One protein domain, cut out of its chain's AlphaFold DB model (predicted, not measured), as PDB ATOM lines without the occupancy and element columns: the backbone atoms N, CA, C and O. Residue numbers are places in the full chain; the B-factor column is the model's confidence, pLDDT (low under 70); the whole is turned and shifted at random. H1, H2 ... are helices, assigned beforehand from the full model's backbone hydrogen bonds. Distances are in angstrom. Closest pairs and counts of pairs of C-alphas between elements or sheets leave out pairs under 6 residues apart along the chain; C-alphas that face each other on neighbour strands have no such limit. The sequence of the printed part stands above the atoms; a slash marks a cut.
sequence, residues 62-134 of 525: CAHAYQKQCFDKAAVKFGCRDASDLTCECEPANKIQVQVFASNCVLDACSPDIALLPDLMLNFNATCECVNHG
ATOM      1  N   CYS A  62     -29.042 -22.250  33.543       87.12
ATOM      2  CA  CYS A  62     -27.579 -22.256  33.470       87.12
ATOM      3  C   CYS A  62     -26.988 -23.514  34.107       87.12
ATOM      4  O   CYS A  62     -26.209 -24.231  33.478       87.12
ATOM      5  N   ALA A  63     -27.394 -23.798  35.345       84.75
ATOM      6  CA  ALA A  63     -26.919 -24.965  36.055       84.75
ATOM      7  C   ALA A  63     -27.373 -26.235  35.332       84.75
ATOM      8  O   ALA A  63     -26.541 -27.096  35.128       84.75
ATOM      9  N   HIS A  64     -28.589 -26.315  34.788       87.12
ATOM     10  CA  HIS A  64     -29.023 -27.502  34.039       87.12
ATOM     11  C   HIS A  64     -28.137 -27.811  32.807       87.12
ATOM     12  O   HIS A  64     -27.796 -28.967  32.552       87.12
ATOM     13  N   ALA A  65     -27.710 -26.790  32.054       87.94
ATOM     14  CA  ALA A  65     -26.859 -26.976  30.873       87.94
ATOM     15  C   ALA A  65     -25.429 -27.426  31.225       87.94
ATOM     16  O   ALA A  65     -24.858 -28.286  30.545       87.94
ATOM     17  N   TYR A  66     -24.849 -26.858  32.284       91.25
ATOM     18  CA  TYR A  66     -23.468 -27.139  32.685       91.25
ATOM     19  C   TYR A  66     -23.334 -28.275  33.681       91.25
ATOM     20  O   TYR A  66     -22.301 -28.935  33.697       91.25
ATOM     21  N   GLN A  67     -24.369 -28.550  34.467       87.00
ATOM     22  CA  GLN A  67     -24.388 -29.596  35.475       87.00
ATOM     23  C   GLN A  67     -23.972 -30.915  34.855       87.00
ATOM     24  O   GLN A  67     -23.002 -31.507  35.315       87.00
ATOM     25  N   LYS A  68     -24.634 -31.331  33.770       88.25
ATOM     26  CA  LYS A  68     -24.287 -32.587  33.113       88.25
ATOM     27  C   LYS A  68     -22.808 -32.609  32.720       88.25
ATOM     28  O   LYS A  68     -22.099 -33.538  33.060       88.25
ATOM     29  N   GLN A  69     -22.290 -31.548  32.105       92.81
ATOM     30  CA  GLN A  69     -20.872 -31.499  31.730       92.81
ATOM     31  C   GLN A  69     -19.920 -31.503  32.935       92.81
ATOM     32  O   GLN A  69     -18.833 -32.075  32.862       92.81
ATOM     33  N   CYS A  70     -20.299 -30.843  34.025       94.88
ATOM     34  CA  CYS A  70     -19.494 -30.732  35.232       94.88
ATOM     35  C   CYS A  70     -19.445 -32.048  36.007       94.88
ATOM     36  O   CYS A  70     -18.354 -32.460  36.400       94.88
ATOM     37  N   PHE A  71     -20.583 -32.725  36.169       92.62
ATOM     38  CA  PHE A  71     -20.659 -34.059  36.762       92.62
ATOM     39  C   PHE A  71     -19.991 -35.099  35.864       92.62
ATOM     40  O   PHE A  71     -19.119 -35.816  36.340       92.62
ATOM     41  N   ASP A  72     -20.234 -35.074  34.547       93.88
ATOM     42  CA  ASP A  72     -19.567 -35.979  33.604       93.88
ATOM     43  C   ASP A  72     -18.028 -35.875  33.716       93.88
ATOM     44  O   ASP A  72     -17.318 -36.883  33.761       93.88
ATOM     45  N   LYS A  73     -17.489 -34.650  33.809       94.56
ATOM     46  CA  LYS A  73     -16.046 -34.420  34.008       94.56
ATOM     47  C   LYS A  73     -15.563 -34.855  35.390       94.56
ATOM     48  O   LYS A  73     -14.433 -35.333  35.500       94.56
ATOM     49  N   ALA A  74     -16.377 -34.668  36.426       94.69
ATOM     50  CA  ALA A  74     -16.062 -35.089  37.784       94.69
ATOM     51  C   ALA A  74     -15.965 -36.617  37.872       94.69
ATOM     52  O   ALA A  74     -14.938 -37.137  38.303       94.69
ATOM     53  N   ALA A  75     -16.987 -37.326  37.390       94.75
ATOM     54  CA  ALA A  75     -17.084 -38.780  37.389       94.75
ATOM     55  C   ALA A  75     -15.844 -39.422  36.757       94.75
ATOM     56  O   ALA A  75     -15.147 -40.211  37.393       94.75
ATOM     57  N   VAL A  76     -15.502 -39.004  35.533       94.94
ATOM     58  CA  VAL A  76     -14.332 -39.524  34.808       94.94
ATOM     59  C   VAL A  76     -13.031 -39.214  35.552       94.94
ATOM     60  O   VAL A  76     -12.123 -40.044  35.593       94.94
ATOM     61  N   LYS A  77     -12.928 -38.032  36.175       93.69
ATOM     62  CA  LYS A  77     -11.734 -37.629  36.931       93.69
ATOM     63  C   LYS A  77     -11.504 -38.492  38.175       93.69
ATOM     64  O   LYS A  77     -10.347 -38.730  38.516       93.69
ATOM     65  N   PHE A  78     -12.568 -38.961  38.825       94.19
ATOM     66  CA  PHE A  78     -12.491 -39.794  40.032       94.19
ATOM     67  C   PHE A  78     -12.616 -41.298  39.749       94.19
ATOM     68  O   PHE A  78     -12.768 -42.092  40.670       94.19
ATOM     69  N   GLY A  79     -12.468 -41.708  38.484       94.81
ATOM     70  CA  GLY A  79     -12.376 -43.117  38.101       94.81
ATOM     71  C   GLY A  79     -13.720 -43.823  37.930       94.81
ATOM     72  O   GLY A  79     -13.732 -45.043  37.764       94.81
ATOM     73  N   CYS A  80     -14.830 -43.086  37.918       96.75
ATOM     74  CA  CYS A  80     -16.113 -43.643  37.513       96.75
ATOM     75  C   CYS A  80     -16.106 -43.928  36.016       96.75
ATOM     76  O   CYS A  80     -15.494 -43.201  35.227       96.75
ATOM     77  N   ARG A  81     -16.752 -45.033  35.627       94.00
ATOM     78  CA  ARG A  81     -16.644 -45.558  34.260       94.00
ATOM     79  C   ARG A  81     -17.162 -44.561  33.230       94.00
ATOM     80  O   ARG A  81     -16.582 -44.416  32.156       94.00
ATOM     81  N   ASP A  82     -18.239 -43.885  33.587       91.94
ATOM     82  CA  ASP A  82     -18.895 -42.854  32.813       91.94
ATOM     83  C   ASP A  82     -19.815 -42.047  33.739       91.94
ATOM     84  O   ASP A  82     -20.042 -42.410  34.890       91.94
ATOM     85  N   ALA A  83     -20.349 -40.944  33.230       88.25
ATOM     86  CA  ALA A  83     -21.222 -40.056  33.990       88.25
ATOM     87  C   ALA A  83     -22.605 -40.630  34.331       88.25
ATOM     88  O   ALA A  83     -23.425 -39.959  34.945       88.25
ATOM     89  N   SER A  84     -22.904 -41.833  33.842       91.25
ATOM     90  CA  SER A  84     -24.142 -42.538  34.173       91.25
ATOM     91  C   SER A  84     -23.920 -43.515  35.330       91.25
ATOM     92  O   SER A  84     -24.884 -44.082  35.841       91.25
ATOM     93  N   ASP A  85     -22.666 -43.720  35.749       94.38
ATOM     94  CA  ASP A  85     -22.285 -44.558  36.883       94.38
ATOM     95  C   ASP A  85     -22.510 -43.807  38.202       94.38
ATOM     96  O   ASP A  85     -21.587 -43.529  38.972       94.38
ATOM     97  N   LEU A  86     -23.781 -43.477  38.457       93.56
ATOM     98  CA  LEU A  86     -24.199 -42.796  39.676       93.56
ATOM     99  C   LEU A  86     -23.845 -43.610  40.926       93.56
ATOM    100  O   LEU A  86     -23.650 -43.036  41.988       93.56
ATOM    101  N   THR A  87     -23.743 -44.938  40.825       95.06
ATOM    102  CA  THR A  87     -23.298 -45.775  41.944       95.06
ATOM    103  C   THR A  87     -21.861 -45.439  42.332       95.06
ATOM    104  O   THR A  87     -21.590 -45.241  43.514       95.06
ATOM    105  N   CYS A  88     -20.964 -45.299  41.353       96.50
ATOM    106  CA  CYS A  88     -19.601 -44.842  41.601       96.50
ATOM    107  C   CYS A  88     -19.543 -43.381  42.070       96.50
ATOM    108  O   CYS A  88     -18.808 -43.078  43.011       96.50
ATOM    109  N   GLU A  89     -20.309 -42.470  41.458       94.50
ATOM    110  CA  GLU A  89     -20.317 -41.053  41.857       94.50
ATOM    111  C   GLU A  89     -20.830 -40.852  43.288       94.50
ATOM    112  O   GLU A  89     -20.354 -39.972  44.005       94.50
ATOM    113  N   CYS A  90     -21.782 -41.682  43.711       96.19
ATOM    114  CA  CYS A  90     -22.401 -41.628  45.029       96.19
ATOM    115  C   CYS A  90     -21.681 -42.463  46.091       96.19
ATOM    116  O   CYS A  90     -22.083 -42.433  47.261       96.19
ATOM    117  N   GLU A  91     -20.603 -43.159  45.725       95.50
ATOM    118  CA  GLU A  91     -19.743 -43.849  46.678       95.50
ATOM    119  C   GLU A  91     -19.123 -42.823  47.646       95.50
ATOM    120  O   GLU A  91     -18.653 -41.777  47.198       95.50
ATOM    121  N   PRO A  92     -19.074 -43.070  48.970       84.56
ATOM    122  CA  PRO A  92     -18.623 -42.074  49.947       84.56
ATOM    123  C   PRO A  92     -17.246 -41.460  49.650       84.56
ATOM    124  O   PRO A  92     -17.032 -40.280  49.926       84.56
ATOM    125  N   ALA A  93     -16.335 -42.245  49.064       84.56
ATOM    126  CA  ALA A  93     -14.996 -41.803  48.672       84.56
ATOM    127  C   ALA A  93     -15.001 -40.809  47.492       84.56
ATOM    128  O   ALA A  93     -14.147 -39.918  47.421       84.56
ATOM    129  N   ASN A  94     -15.977 -40.939  46.592       91.50
ATOM    130  CA  ASN A  94     -16.100 -40.128  45.382       91.50
ATOM    131  C   ASN A  94     -17.086 -38.978  45.564       91.50
ATOM    132  O   ASN A  94     -16.824 -37.886  45.076       91.50
ATOM    133  N   LYS A  95     -18.164 -39.179  46.327       89.88
ATOM    134  CA  LYS A  95     -19.267 -38.230  46.518       89.88
ATOM    135  C   LYS A  95     -18.785 -36.827  46.858       89.88
ATOM    136  O   LYS A  95     -19.167 -35.879  46.184       89.88
ATOM    137  N   ILE A  96     -17.918 -36.686  47.863       85.44
ATOM    138  CA  ILE A  96     -17.397 -35.373  48.283       85.44
ATOM    139  C   ILE A  96     -16.561 -34.745  47.162       85.44
ATOM    140  O   ILE A  96     -16.693 -33.556  46.874       85.44
ATOM    141  N   GLN A  97     -15.724 -35.538  46.497       86.75
ATOM    142  CA  GLN A  97     -14.835 -35.044  45.449       86.75
ATOM    143  C   GLN A  97     -15.602 -34.632  44.189       86.75
ATOM    144  O   GLN A  97     -15.349 -33.560  43.634       86.75
ATOM    145  N   VAL A  98     -16.577 -35.443  43.778       92.94
ATOM    146  CA  VAL A  98     -17.499 -35.162  42.674       92.94
ATOM    147  C   VAL A  98     -18.289 -33.897  42.975       92.94
ATOM    148  O   VAL A  98     -18.329 -32.990  42.150       92.94
ATOM    149  N   GLN A  99     -18.828 -33.793  44.186       91.00
ATOM    150  CA  GLN A  99     -19.614 -32.656  44.640       91.00
ATOM    151  C   GLN A  99     -18.802 -31.347  44.623       91.00
ATOM    152  O   GLN A  99     -19.246 -30.362  44.033       91.00
ATOM    153  N   VAL A 100     -17.586 -31.346  45.183       86.75
ATOM    154  CA  VAL A 100     -16.684 -30.177  45.195       86.75
ATOM    155  C   VAL A 100     -16.216 -29.805  43.784       86.75
ATOM    156  O   VAL A 100     -16.130 -28.623  43.437       86.75
ATOM    157  N   PHE A 101     -15.904 -30.791  42.941       91.50
ATOM    158  CA  PHE A 101     -15.503 -30.530  41.559       91.50
ATOM    159  C   PHE A 101     -16.661 -29.950  40.746       91.50
ATOM    160  O   PHE A 101     -16.480 -28.940  40.066       91.50
ATOM    161  N   ALA A 102     -17.846 -30.553  40.844       92.12
ATOM    162  CA  ALA A 102     -19.040 -30.092  40.155       92.12
ATOM    163  C   ALA A 102     -19.423 -28.680  40.606       92.12
ATOM    164  O   ALA A 102     -19.682 -27.834  39.755       92.12
ATOM    165  N   SER A 103     -19.359 -28.375  41.908       88.12
ATOM    166  CA  SER A 103     -19.630 -27.024  42.406       88.12
ATOM    167  C   SER A 103     -18.635 -25.997  41.868       88.12
ATOM    168  O   SER A 103     -19.048 -24.933  41.422       88.12
ATOM    169  N   ASN A 104     -17.335 -26.313  41.837       87.38
ATOM    170  CA  ASN A 104     -16.325 -25.406  41.281       87.38
ATOM    171  C   ASN A 104     -16.500 -25.207  39.770       87.38
ATOM    172  O   ASN A 104     -16.353 -24.096  39.273       87.38
ATOM    173  N   CYS A 105     -16.845 -26.270  39.045       93.44
ATOM    174  CA  CYS A 105     -17.121 -26.209  37.615       93.44
ATOM    175  C   CYS A 105     -18.367 -25.365  37.306       93.44
ATOM    176  O   CYS A 105     -18.345 -24.555  36.383       93.44
ATOM    177  N   VAL A 106     -19.431 -25.494  38.104       91.56
ATOM    178  CA  VAL A 106     -20.635 -24.666  37.959       91.56
ATOM    179  C   VAL A 106     -20.353 -23.210  38.333       91.56
ATOM    180  O   VAL A 106     -20.825 -22.328  37.630       91.56
ATOM    181  N   LEU A 107     -19.550 -22.935  39.366       86.94
ATOM    182  CA  LEU A 107     -19.143 -21.563  39.711       86.94
ATOM    183  C   LEU A 107     -18.342 -20.886  38.589       86.94
ATOM    184  O   LEU A 107     -18.524 -19.695  38.349       86.94
ATOM    185  N   ASP A 108     -17.475 -21.637  37.906       88.75
ATOM    186  CA  ASP A 108     -16.694 -21.139  36.768       88.75
ATOM    187  C   ASP A 108     -17.586 -20.869  35.543       88.75
ATOM    188  O   ASP A 108     -17.443 -19.853  34.867       88.75
ATOM    189  N   ALA A 109     -18.561 -21.749  35.291       91.50
ATOM    190  CA  ALA A 109     -19.406 -21.686  34.101       91.50
ATOM    191  C   ALA A 109     -20.641 -20.776  34.230       91.50
ATOM    192  O   ALA A 109     -21.062 -20.174  33.242       91.50
ATOM    193  N   CYS A 110     -21.245 -20.684  35.418       88.75
ATOM    194  CA  CYS A 110     -22.541 -20.031  35.629       88.75
ATOM    195  C   CYS A 110     -22.476 -18.639  36.252       88.75
ATOM    196  O   CYS A 110     -23.509 -18.116  36.673       88.75
ATOM    197  N   SER A 111     -21.308 -17.986  36.224       82.00
ATOM    198  CA  SER A 111     -21.088 -16.711  36.915       82.00
ATOM    199  C   SER A 111     -21.278 -16.849  38.442       82.00
ATOM    200  O   SER A 111     -21.775 -17.864  38.931       82.00
ATOM    201  N   PRO A 112     -20.858 -15.861  39.253       73.81
ATOM    202  CA  PRO A 112     -20.758 -16.005  40.707       73.81
ATOM    203  C   PRO A 112     -22.111 -15.930  41.438       73.81
ATOM    204  O   PRO A 112     -22.174 -15.435  42.565       73.81
ATOM    205  N   ASP A 113     -23.198 -16.416  40.837       69.56
ATOM    206  CA  ASP A 113     -24.487 -16.537  41.515       69.56
ATOM    207  C   ASP A 113     -24.446 -17.731  42.487       69.56
ATOM    208  O   ASP A 113     -24.928 -18.838  42.240       69.56
ATOM    209  N   ILE A 114     -23.781 -17.496  43.623       72.12
ATOM    210  CA  ILE A 114     -23.521 -18.460  44.705       72.12
ATOM    211  C   ILE A 114     -24.832 -19.007  45.300       72.12
ATOM    212  O   ILE A 114     -24.823 -20.051  45.952       72.12
ATOM    213  N   ALA A 115     -25.967 -18.346  45.042       77.50
ATOM    214  CA  ALA A 115     -27.285 -18.774  45.496       77.50
ATOM    215  C   ALA A 115     -27.692 -20.165  44.975       77.50
ATOM    216  O   ALA A 115     -28.483 -20.834  45.628       77.50
ATOM    217  N   LEU A 116     -27.125 -20.630  43.856       82.25
ATOM    218  CA  LEU A 116     -27.500 -21.900  43.212       82.25
ATOM    219  C   LEU A 116     -26.726 -23.119  43.708       82.25
ATOM    220  O   LEU A 116     -27.147 -24.259  43.510       82.25
ATOM    221  N   LEU A 117     -25.585 -22.887  44.350       84.56
ATOM    222  CA  LEU A 117     -24.761 -23.949  44.904       84.56
ATOM    223  C   LEU A 117     -25.501 -24.812  45.939       84.56
ATOM    224  O   LEU A 117     -25.448 -26.030  45.795       84.56
ATOM    225  N   PRO A 118     -26.192 -24.260  46.957       81.94
ATOM    226  CA  PRO A 118     -26.869 -25.085  47.956       81.94
ATOM    227  C   PRO A 118     -27.906 -26.039  47.350       81.94
ATOM    228  O   PRO A 118     -27.879 -27.218  47.690       81.94
ATOM    229  N   ASP A 119     -28.745 -25.574  46.420       84.44
ATOM    230  CA  ASP A 119     -29.748 -26.420  45.754       84.44
ATOM    231  C   ASP A 119     -29.106 -27.522  44.907       84.44
ATOM    232  O   ASP A 119     -29.533 -28.675  44.947       84.44
ATOM    233  N   LEU A 120     -28.018 -27.210  44.196       88.25
ATOM    234  CA  LEU A 120     -27.269 -28.210  43.437       88.25
ATOM    235  C   LEU A 120     -26.715 -29.315  44.350       88.25
ATOM    236  O   LEU A 120     -26.793 -30.501  44.026       88.25
ATOM    237  N   MET A 121     -26.152 -28.929  45.497       85.50
ATOM    238  CA  MET A 121     -25.595 -29.866  46.474       85.50
ATOM    239  C   MET A 121     -26.685 -30.705  47.140       85.50
ATOM    240  O   MET A 121     -26.478 -31.901  47.347       85.50
ATOM    241  N   LEU A 122     -27.836 -30.098  47.437       86.25
ATOM    242  CA  LEU A 122     -28.995 -30.777  48.005       86.25
ATOM    243  C   LEU A 122     -29.556 -31.817  47.026       86.25
ATOM    244  O   LEU A 122     -29.731 -32.974  47.405       86.25
ATOM    245  N   ASN A 123     -29.746 -31.443  45.757       89.25
ATOM    246  CA  ASN A 123     -30.270 -32.339  44.724       89.25
ATOM    247  C   ASN A 123     -29.314 -33.496  44.431       89.25
ATOM    248  O   ASN A 123     -29.756 -34.638  44.309       89.25
ATOM    249  N   PHE A 124     -28.003 -33.243  44.377       91.00
ATOM    250  CA  PHE A 124     -27.023 -34.320  44.237       91.00
ATOM    251  C   PHE A 124     -27.045 -35.269  45.443       91.00
ATOM    252  O   PHE A 124     -27.021 -36.487  45.271       91.00
ATOM    253  N   ASN A 125     -27.159 -34.736  46.667       90.38
ATOM    254  CA  ASN A 125     -27.268 -35.566  47.865       90.38
ATOM    255  C   ASN A 125     -28.517 -36.458  47.833       90.38
ATOM    256  O   ASN A 125     -28.404 -37.660  48.067       90.38
ATOM    257  N   ALA A 126     -29.670 -35.891  47.470       89.88
ATOM    258  CA  ALA A 126     -30.924 -36.623  47.316       89.88
ATOM    259  C   ALA A 126     -30.837 -37.699  46.220       89.88
ATOM    260  O   ALA A 126     -31.303 -38.824  46.411       89.88
ATOM    261  N   THR A 127     -30.172 -37.392  45.100       92.81
ATOM    262  CA  THR A 127     -29.916 -38.365  44.027       92.81
ATOM    263  C   THR A 127     -29.103 -39.543  44.561       92.81
ATOM    264  O   THR A 127     -29.462 -40.700  44.350       92.81
ATOM    265  N   CYS A 128     -28.036 -39.266  45.312       94.38
ATOM    266  CA  CYS A 128     -27.189 -40.308  45.878       94.38
ATOM    267  C   CYS A 128     -27.872 -41.141  46.956       94.38
ATOM    268  O   CYS A 128     -27.629 -42.343  47.032       94.38
ATOM    269  N   GLU A 129     -28.740 -40.549  47.771       91.62
ATOM    270  CA  GLU A 129     -29.585 -41.314  48.691       91.62
ATOM    271  C   GLU A 129     -30.525 -42.246  47.925       91.62
ATOM    272  O   GLU A 129     -30.584 -43.435  48.230       91.62
ATOM    273  N   CYS A 130     -31.182 -41.754  46.871       94.56
ATOM    274  CA  CYS A 130     -32.051 -42.568  46.023       94.56
ATOM    275  C   CYS A 130     -31.303 -43.754  45.386       94.56
ATOM    276  O   CYS A 130     -31.774 -44.892  45.455       94.56
ATOM    277  N   VAL A 131     -30.102 -43.521  44.848       94.38
ATOM    278  CA  VAL A 131     -29.246 -44.570  44.264       94.38
ATOM    279  C   VAL A 131     -28.803 -45.583  45.319       94.38
ATOM    280  O   VAL A 131     -28.888 -46.789  45.088       94.38
ATOM    281  N   ASN A 132     -28.406 -45.120  46.507       92.31
ATOM    282  CA  ASN A 132     -28.022 -45.996  47.619       92.31
ATOM    283  C   ASN A 132     -29.194 -46.845  48.140       92.31
ATOM    284  O   ASN A 132     -28.977 -47.936  48.666       92.31
ATOM    285  N   HIS A 133     -30.433 -46.389  47.950       92.75
ATOM    286  CA  HIS A 133     -31.646 -47.162  48.227       92.75
ATOM    287  C   HIS A 133     -32.060 -48.110  47.085       92.75
ATOM    288  O   HIS A 133     -33.122 -48.729  47.158       92.75
ATOM    289  N   GLY A 134     -31.226 -48.276  46.053       91.94
ATOM    290  CA  GLY A 134     -31.490 -49.160  44.916       91.94
ATOM    291  C   GLY A 134     -32.320 -48.516  43.804       91.94
ATOM    292  O   GLY A 134     -32.806 -49.223  42.920       91.94
TER     293      GLY A 134
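AT A GLANCE: This is residues 62 to 134 of the 525 residues of an uncharacterized protein of Akanthomyces lecanii RCEF 1005 (UniProt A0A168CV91). A hairpin of two long helices, H3 and H4, is joined by a third long helix, H1, which crosses H3 steeply; the three centres make a triangle. The short H2 packs on the last residues of H4, at the end of the hairpin away from its turn. The printed part has 73 residues with four named helices, H1 to H4 in chain order, and no named strand; its class is all helix. It is compact, with a radius of gyration of the C-alphas of 11.4 A, and its outline is elongated, spanning 33 by 21 by 19 A.

IN THESE COORDINATES: H1, residues 62 to 77, begins at C-alpha 62 (-27.579, -22.256, 33.470), is 22.3 A long and has a kink of 26 degrees near residue 69. H2 is residues 86 to 89. H3, residues 92 to 109, is 25.8 A long. H4, residues 114 to 132, is 28.1 A long and ends at C-alpha 132 (-28.022, -45.996, 47.619).

HOW THE PARTS SIT: H3 is the hub. H1 touches it at a steep tilt of 44 degrees, opposite ways; their closest C-alphas, of Cys 70 and Ala 102, are 5.0 A apart. H3, with residues 99 to 107 alone, touches H4 in a helical hairpin, at a shallow tilt of 31 degrees, opposite ways; the closest C-alphas, of Ser 103 and Leu 117, are 6.5 A apart. H2 touches residues 128 to 132 of H4, the C-alphas of Thr 87 and Val 131 being closest at 6.5 A. H2 and H3 only just touch, only at the corner, with 3 pairs of C-alphas within 8 A, the closest being Glu 89 and Lys 95 at 5.5 A. O i to N i+4 pairs within hydrogen-bond range number 10 of 12 in H1, 12 of 14 in H3 and 13 of 15 in H4; H2 is too short for one.

THE WHOLE: The farthest C-alphas, of Pro 112 and Gly 134, are 35.1 A apart. The printed part has no cut. The links H2 to H3 and H3 to H4 are tight, and H1 to H2 is short. Mean pLDDT of the printed part is 89.6; residue 113 is under 70.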